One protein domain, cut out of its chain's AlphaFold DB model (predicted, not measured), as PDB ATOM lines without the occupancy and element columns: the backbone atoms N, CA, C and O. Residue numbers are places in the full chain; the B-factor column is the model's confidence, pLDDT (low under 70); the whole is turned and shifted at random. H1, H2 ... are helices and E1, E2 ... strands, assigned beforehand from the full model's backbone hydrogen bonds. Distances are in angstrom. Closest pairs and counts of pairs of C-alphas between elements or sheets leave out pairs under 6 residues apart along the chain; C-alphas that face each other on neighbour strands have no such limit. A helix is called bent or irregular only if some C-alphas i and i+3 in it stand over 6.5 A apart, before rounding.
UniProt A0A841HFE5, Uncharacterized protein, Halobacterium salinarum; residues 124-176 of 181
ATOM      1  N   THR A 124      -4.504 -35.324   8.096       76.62
ATOM      2  CA  THR A 124      -4.754 -33.910   7.791       76.62
ATOM      3  C   THR A 124      -6.188 -33.558   8.149       76.62
ATOM      4  O   THR A 124      -7.051 -34.429   8.179       76.62
ATOM      5  N   THR A 125      -6.451 -32.291   8.460       74.69
ATOM      6  CA  THR A 125      -7.804 -31.820   8.773       74.69
ATOM      7  C   THR A 125      -8.361 -31.098   7.555       74.69
ATOM      8  O   THR A 125      -7.718 -30.193   7.022       74.69
ATOM      9  N   THR A 126      -9.541 -31.500   7.088       74.69
ATOM     10  CA  THR A 126     -10.225 -30.832   5.980       74.69
ATOM     11  C   THR A 126     -10.724 -29.455   6.400       74.69
ATOM     12  O   THR A 126     -10.877 -29.149   7.583       74.69
ATOM     13  N   THR A 127     -11.084 -28.632   5.417       68.69
ATOM     14  CA  THR A 127     -11.761 -27.344   5.639       68.69
ATOM     15  C   THR A 127     -13.090 -27.473   6.389       68.69
ATOM     16  O   THR A 127     -13.566 -26.493   6.950       68.69
ATOM     17  N   THR A 128     -13.681 -28.671   6.421       68.31
ATOM     18  CA  THR A 128     -14.907 -28.984   7.168       68.31
ATOM     19  C   THR A 128     -14.637 -29.563   8.561       68.31
ATOM     20  O   THR A 128     -15.574 -30.034   9.194       68.31
ATOM     21  N   GLY A 129     -13.379 -29.595   9.021       66.62
ATOM     22  CA  GLY A 129     -13.001 -30.078  10.357       66.62
ATOM     23  C   GLY A 129     -12.853 -31.597  10.495       66.62
ATOM     24  O   GLY A 129     -12.645 -32.086  11.599       66.62
ATOM     25  N   ASN A 130     -12.931 -32.360   9.400       74.81
ATOM     26  CA  ASN A 130     -12.825 -33.823   9.438       74.81
ATOM     27  C   ASN A 130     -11.380 -34.284   9.235       74.81
ATOM     28  O   ASN A 130     -10.629 -33.650   8.499       74.81
ATOM     29  N   LEU A 131     -11.001 -35.422   9.820       73.38
ATOM     30  CA  LEU A 131      -9.689 -36.025   9.574       73.38
ATOM     31  C   LEU A 131      -9.668 -36.833   8.264       73.38
ATOM     32  O   LEU A 131     -10.506 -37.707   8.020       73.38
ATOM     33  N   THR A 132      -8.662 -36.563   7.440       73.75
ATOM     34  CA  THR A 132      -8.319 -37.280   6.210       73.75
ATOM     35  C   THR A 132      -6.912 -37.845   6.289       73.75
ATOM     36  O   THR A 132      -6.075 -37.388   7.062       73.75
ATOM     37  N   THR A 133      -6.631 -38.850   5.471       72.75
ATOM     38  CA  THR A 133      -5.287 -39.406   5.299       72.75
ATOM     39  C   THR A 133      -4.628 -38.783   4.067       72.75
ATOM     40  O   THR A 133      -5.234 -38.709   2.996       72.75
ATOM     41  N   SER A 134      -3.374 -38.351   4.201       61.56
ATOM     42  CA  SER A 134      -2.639 -37.575   3.185       61.56
ATOM     43  C   SER A 134      -2.503 -38.249   1.810       61.56
ATOM     44  O   SER A 134      -2.380 -37.554   0.807       61.56
ATOM     45  N   PHE A 135      -2.546 -39.585   1.732       58.47
ATOM     46  CA  PHE A 135      -2.235 -40.318   0.494       58.47
ATOM     47  C   PHE A 135      -3.432 -40.841  -0.304       58.47
ATOM     48  O   PHE A 135      -3.293 -41.148  -1.488       58.47
ATOM     49  N   CYS A 136      -4.589 -41.031   0.326       60.16
ATOM     50  CA  CYS A 136      -5.765 -41.582  -0.353       60.16
ATOM     51  C   CYS A 136      -6.984 -40.667  -0.298       60.16
ATOM     52  O   CYS A 136      -8.029 -41.078  -0.800       60.16
ATOM     53  N   GLU A 137      -6.863 -39.484   0.326       63.00
ATOM     54  CA  GLU A 137      -7.951 -38.515   0.554       63.00
ATOM     55  C   GLU A 137      -9.226 -39.166   1.117       63.00
ATOM     56  O   GLU A 137     -10.333 -38.636   1.032       63.00
ATOM     57  N   CYS A 138      -9.085 -40.355   1.705       66.69
ATOM     58  CA  CYS A 138     -10.198 -41.087   2.253       66.69
ATOM     59  C   CYS A 138     -10.570 -40.394   3.552       66.69
ATOM     60  O   CYS A 138      -9.779 -40.354   4.497       66.69
ATOM     61  N   GLN A 139     -11.788 -39.869   3.606       64.75
ATOM     62  CA  GLN A 139     -12.360 -39.444   4.867       64.75
ATOM     63  C   GLN A 139     -12.439 -40.667   5.786       64.75
ATOM     64  O   GLN A 139     -13.024 -41.695   5.420       64.75
ATOM     65  N   LEU A 140     -11.823 -40.567   6.965       66.50
ATOM     66  CA  LEU A 140     -11.979 -41.571   8.007       66.50
ATOM     67  C   LEU A 140     -13.414 -41.449   8.526       66.50
ATOM     68  O   LEU A 140     -13.736 -40.555   9.299       66.50
ATOM     69  N   SER A 141     -14.307 -42.294   8.010       62.84
ATOM     70  CA  SER A 141     -15.706 -42.340   8.430       62.84
ATOM     71  C   SER A 141     -15.899 -43.405   9.505       62.84
ATOM     72  O   SER A 141     -15.435 -44.533   9.332       62.84
ATOM     73  N   SER A 142     -16.664 -43.071  10.541       58.34
ATOM     74  CA  SER A 142     -17.043 -43.911  11.690       58.34
ATOM     75  C   SER A 142     -17.599 -45.302  11.353       58.34
ATOM     76  O   SER A 142     -17.518 -46.218  12.162       58.34
ATOM     77  N   GLN A 143     -18.129 -45.503  10.145       55.31
ATOM     78  CA  GLN A 143     -18.922 -46.686   9.783       55.31
ATOM     79  C   GLN A 143     -18.157 -48.019   9.670       55.31
ATOM     80  O   GLN A 143     -18.779 -49.049   9.426       55.31
ATOM     81  N   SER A 144     -16.835 -48.039   9.837       53.28
ATOM     82  CA  SER A 144     -16.027 -49.262   9.685       53.28
ATOM     83  C   SER A 144     -14.807 -49.300  10.607       53.28
ATOM     84  O   SER A 144     -13.792 -49.906  10.269       53.28
ATOM     85  N   LEU A 145     -14.878 -48.594  11.733       64.94
ATOM     86  CA  LEU A 145     -13.776 -48.424  12.674       64.94
ATOM     87  C   LEU A 145     -14.155 -48.954  14.055       64.94
ATOM     88  O   LEU A 145     -15.336 -49.066  14.382       64.94
ATOM     89  N   ASP A 146     -13.136 -49.281  14.850       69.69
ATOM     90  CA  ASP A 146     -13.304 -49.599  16.266       69.69
ATOM     91  C   ASP A 146     -14.187 -48.525  16.948       69.69
ATOM     92  O   ASP A 146     -14.030 -47.333  16.645       69.69
ATOM     93  N   PRO A 147     -15.120 -48.900  17.846       74.19
ATOM     94  CA  PRO A 147     -16.038 -47.958  18.490       74.19
ATOM     95  C   PRO A 147     -15.335 -46.777  19.173       74.19
ATOM     96  O   PRO A 147     -15.867 -45.664  19.199       74.19
ATOM     97  N   ILE A 148     -14.126 -46.999  19.698       75.50
ATOM     98  CA  ILE A 148     -13.306 -45.960  20.320       75.50
ATOM     99  C   ILE A 148     -12.842 -44.971  19.251       75.50
ATOM    100  O   ILE A 148     -13.031 -43.767  19.404       75.50
ATOM    101  N   VAL A 149     -12.310 -45.461  18.130       74.12
ATOM    102  CA  VAL A 149     -11.859 -44.612  17.015       74.12
ATOM    103  C   VAL A 149     -13.027 -43.825  16.418       74.12
ATOM    104  O   VAL A 149     -12.873 -42.639  16.139       74.12
ATOM    105  N   SER A 150     -14.206 -44.441  16.285       75.06
ATOM    106  CA  SER A 150     -15.431 -43.747  15.862       75.06
ATOM    107  C   SER A 150     -15.770 -42.586  16.796       75.06
ATOM    108  O   SER A 150     -15.972 -41.469  16.334       75.06
ATOM    109  N   THR A 151     -15.775 -42.833  18.107       78.81
ATOM    110  CA  THR A 151     -16.110 -41.815  19.112       78.81
ATOM    111  C   THR A 151     -15.132 -40.641  19.063       78.81
ATOM    112  O   THR A 151     -15.539 -39.483  19.107       78.81
ATOM    113  N   LEU A 152     -13.833 -40.920  18.927       81.12
ATOM    114  CA  LEU A 152     -12.811 -39.877  18.836       81.12
ATOM    115  C   LEU A 152     -12.932 -39.072  17.533       81.12
ATOM    116  O   LEU A 152     -12.759 -37.854  17.561       81.12
ATOM    117  N   LEU A 153     -13.262 -39.722  16.410       79.69
ATOM    118  CA  LEU A 153     -13.510 -39.051  15.130       79.69
ATOM    119  C   LEU A 153     -14.759 -38.164  15.157       79.69
ATOM    120  O   LEU A 153     -14.740 -37.105  14.541       79.69
ATOM    121  N   ASP A 154     -15.807 -38.564  15.880       81.50
ATOM    122  CA  ASP A 154     -17.037 -37.774  16.015       81.50
ATOM    123  C   ASP A 154     -16.832 -36.541  16.915       81.50
ATOM    124  O   ASP A 154     -17.426 -35.490  16.678       81.50
ATOM    125  N   ILE A 155     -15.964 -36.643  17.929       82.00
ATOM    126  CA  ILE A 155     -15.634 -35.532  18.838       82.00
ATOM    127  C   ILE A 155     -14.666 -34.540  18.184       82.00
ATOM    128  O   ILE A 155     -14.769 -33.336  18.423       82.00
ATOM    129  N   TYR A 156     -13.740 -35.019  17.350       82.12
ATOM    130  CA  TYR A 156     -12.647 -34.218  16.794       82.12
ATOM    131  C   TYR A 156     -13.064 -32.862  16.180       82.12
ATOM    132  O   TYR A 156     -12.434 -31.860  16.524       82.12
ATOM    133  N   PRO A 157     -14.128 -32.760  15.355       81.38
ATOM    134  CA  PRO A 157     -14.535 -31.492  14.742       81.38
ATOM    135  C   PRO A 157     -15.032 -30.437  15.739       81.38
ATOM    136  O   PRO A 157     -15.160 -29.274  15.368       81.38
ATOM    137  N   SER A 158     -15.351 -30.834  16.977       81.62
ATOM    138  CA  SER A 158     -15.853 -29.947  18.037       81.62
ATOM    139  C   SER A 158     -14.762 -29.402  18.966       81.62
ATOM    140  O   SER A 158     -15.068 -28.647  19.887       81.62
ATOM    141  N   ILE A 159     -13.497 -29.784  18.755       80.94
ATOM    142  CA  ILE A 159     -12.380 -29.313  19.575       80.94
ATOM    143  C   ILE A 159     -11.799 -28.020  18.992       80.94
ATOM    144  O   ILE A 159     -11.078 -28.044  17.996       80.94
ATOM    145  N   ASP A 160     -12.065 -26.904  19.672       78.62
ATOM    146  CA  ASP A 160     -11.528 -25.581  19.322       78.62
ATOM    147  C   ASP A 160     -10.092 -25.350  19.838       78.62
ATOM    148  O   ASP A 160      -9.345 -24.528  19.297       78.62
ATOM    149  N   ASP A 161      -9.686 -26.072  20.887       80.25
ATOM    150  CA  ASP A 161      -8.340 -25.995  21.458       80.25
ATOM    151  C   ASP A 161      -7.326 -26.740  20.572       80.25
ATOM    152  O   ASP A 161      -7.458 -27.933  20.291       80.25
ATOM    153  N   ARG A 162      -6.287 -26.028  20.122       73.88
ATOM    154  CA  ARG A 162      -5.292 -26.564  19.180       73.88
ATOM    155  C   ARG A 162      -4.452 -27.693  19.768       73.88
ATOM    156  O   ARG A 162      -4.120 -28.624  19.033       73.88
ATOM    157  N   ASP A 163      -4.125 -27.624  21.053       69.06
ATOM    158  CA  ASP A 163      -3.303 -28.630  21.719       69.06
ATOM    159  C   ASP A 163      -4.140 -29.887  21.968       69.06
ATOM    160  O   ASP A 163      -3.712 -31.000  21.656       69.06
ATOM    161  N   ALA A 164      -5.385 -29.722  22.419       72.56
ATOM    162  CA  ALA A 164      -6.331 -30.824  22.558       72.56
ATOM    163  C   ALA A 164      -6.608 -31.507  21.209       72.56
ATOM    164  O   ALA A 164      -6.596 -32.737  21.126       72.56
ATOM    165  N   ALA A 165      -6.785 -30.732  20.133       75.12
ATOM    166  CA  ALA A 165      -6.955 -31.268  18.786       75.12
ATOM    167  C   ALA A 165      -5.691 -32.007  18.318       75.12
ATOM    168  O   ALA A 165      -5.785 -33.076  17.710       75.12
ATOM    169  N   HIS A 166      -4.500 -31.488  18.624       77.75
ATOM    170  CA  HIS A 166      -3.243 -32.168  18.324       77.75
ATOM    171  C   HIS A 166      -3.149 -33.525  19.035       77.75
ATOM    172  O   HIS A 166      -2.914 -34.543  18.383       77.75
ATOM    173  N   TYR A 167      -3.387 -33.577  20.347       80.88
ATOM    174  CA  TYR A 167      -3.306 -34.828  21.106       80.88
ATOM    175  C   TYR A 167      -4.399 -35.827  20.725       80.88
ATOM    176  O   TYR A 167      -4.123 -37.023  20.630       80.88
ATOM    177  N   LEU A 168      -5.616 -35.360  20.429       79.94
ATOM    178  CA  LEU A 168      -6.689 -36.230  19.953       79.94
ATOM    179  C   LEU A 168      -6.346 -36.849  18.591       79.94
ATOM    180  O   LEU A 168      -6.549 -38.044  18.383       79.94
ATOM    181  N   LYS A 169      -5.753 -36.066  17.684       80.19
ATOM    182  CA  LYS A 169      -5.255 -36.554  16.391       80.19
ATOM    183  C   LYS A 169      -4.181 -37.635  16.563       80.19
ATOM    184  O   LYS A 169      -4.223 -38.643  15.860       80.19
ATOM    185  N   GLN A 170      -3.256 -37.456  17.509       81.75
ATOM    186  CA  GLN A 170      -2.242 -38.467  17.842       81.75
ATOM    187  C   GLN A 170      -2.874 -39.741  18.417       81.75
ATOM    188  O   GLN A 170      -2.533 -40.844  17.996       81.75
ATOM    189  N   ALA A 171      -3.844 -39.606  19.327       79.75
ATOM    190  CA  ALA A 171      -4.561 -40.743  19.900       79.75
ATOM    191  C   ALA A 171      -5.307 -41.552  18.826       79.75
ATOM    192  O   ALA A 171      -5.212 -42.778  18.797       79.75
ATOM    193  N   ILE A 172      -5.983 -40.870  17.895       80.44
ATOM    194  CA  ILE A 172      -6.644 -41.506  16.747       80.44
ATOM    195  C   ILE A 172      -5.619 -42.272  15.905       80.44
ATOM    196  O   ILE A 172      -5.851 -43.433  15.585       80.44
ATOM    197  N   TYR A 173      -4.468 -41.671  15.593       79.75
ATOM    198  CA  TYR A 173      -3.412 -42.331  14.820       79.75
ATOM    199  C   TYR A 173      -2.879 -43.611  15.487       79.75
ATOM    200  O   TYR A 173      -2.606 -44.603  14.810       79.75
ATOM    201  N   LEU A 174      -2.741 -43.616  16.814       78.94
ATOM    202  CA  LEU A 174      -2.268 -44.781  17.567       78.94
ATOM    203  C   LEU A 174      -3.252 -45.954  17.543       78.94
ATOM    204  O   LEU A 174      -2.817 -47.101  17.523       78.94
ATOM    205  N   LEU A 175      -4.552 -45.668  17.512       78.25
ATOM    206  CA  LEU A 175      -5.612 -46.679  17.537       78.25
ATOM    207  C   LEU A 175      -5.968 -47.241  16.153       78.25
ATOM    208  O   LEU A 175      -6.738 -48.195  16.056       78.25
ATOM    209  N   LEU A 176      -5.440 -46.657  15.075       79.00
ATOM    210  CA  LEU A 176      -5.651 -47.181  13.732       79.00
ATOM    211  C   LEU A 176      -4.912 -48.517  13.531       79.00
ATOM    212  O   LEU A 176      -3.824 -48.708  14.085       79.00
TER     213      LEU A 176
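What this domain is: This is residues 124 to 176 of the 181 residues of an uncharacterized protein of Halobacterium salinarum (UniProt A0A841HFE5). A hairpin of two helices, H2 and H1, running side by side in opposite ways, with a small looped part, residues 124 to 139, across from it; this part includes the short strand E1 and meets the hairpin only thinly, E1 having a single pair of C-alphas within 8 A of H1. Residues 134 to 146, with no named element, lead from this part to the beginning of H1. The printed part has 53 residues, with one named strand and two named helices in the order E1, H1, H2, and its class is mostly helix. It is compact, with a radius of gyration of the C-alphas of 10.3 A, and the C-alphas span 27 by 22 by 17 A.

How they stand to each other: H2, residues 162 to 175, is the longest helix. It touches H1, residues 147 to 158, with 8 pairs of C-alphas within 8 A; the closest are those of Val 149 and Ile 172, 6.1 A apart. The two run opposite ways at a shallow tilt of 20 degrees and form a helical hairpin, with centres 10.4 A apart. E1, residues 131 to 133, comes closest to H1 at the C-alphas of Leu 131 and Leu 153, 7.4 A apart. E1 and H2 are only just apart, their closest C-alphas being 8.1 A from each other. E1 pairs with no named strand, but residues 124 to 125 pair antiparallel with residues 131 to 132 of E1. In H2 every O i to N i+4 pair is within hydrogen-bond range; in H1 it is 6 of 8.

Where its parts are: H2 measures 20.2 A from first to last C-alpha, beginning at C-alpha 162 (-5.292, -26.564, 19.180) and ending at C-alpha 175 (-5.612, -46.679, 17.537). H1 measures 18.0 A from its C-alpha 147 (-16.038, -47.958, 18.490) to its C-alpha 158, and is irregular, but only just: C-alphas 154 and 157 are 6.9 A apart. E1 measures 7.0 A and begins at C-alpha 131 (-9.689, -36.025, 9.574).

The domain as a whole: The two C-alphas farthest apart are those of Ser 144 and Asp 161, at 27.2 A. The C-alphas of Thr 124 and Leu 176, the first and last printed residues, are 14.6 A apart. The printed part has no cut. The link from E1 to H1 is long, with 13 residues, and that from H1 to H2 is tight, with 3. The mean pLDDT of the printed part is 73.3, and in this predicted model 17 residues are under 70: residues 127 to 129, 134 to 146 and residue 163.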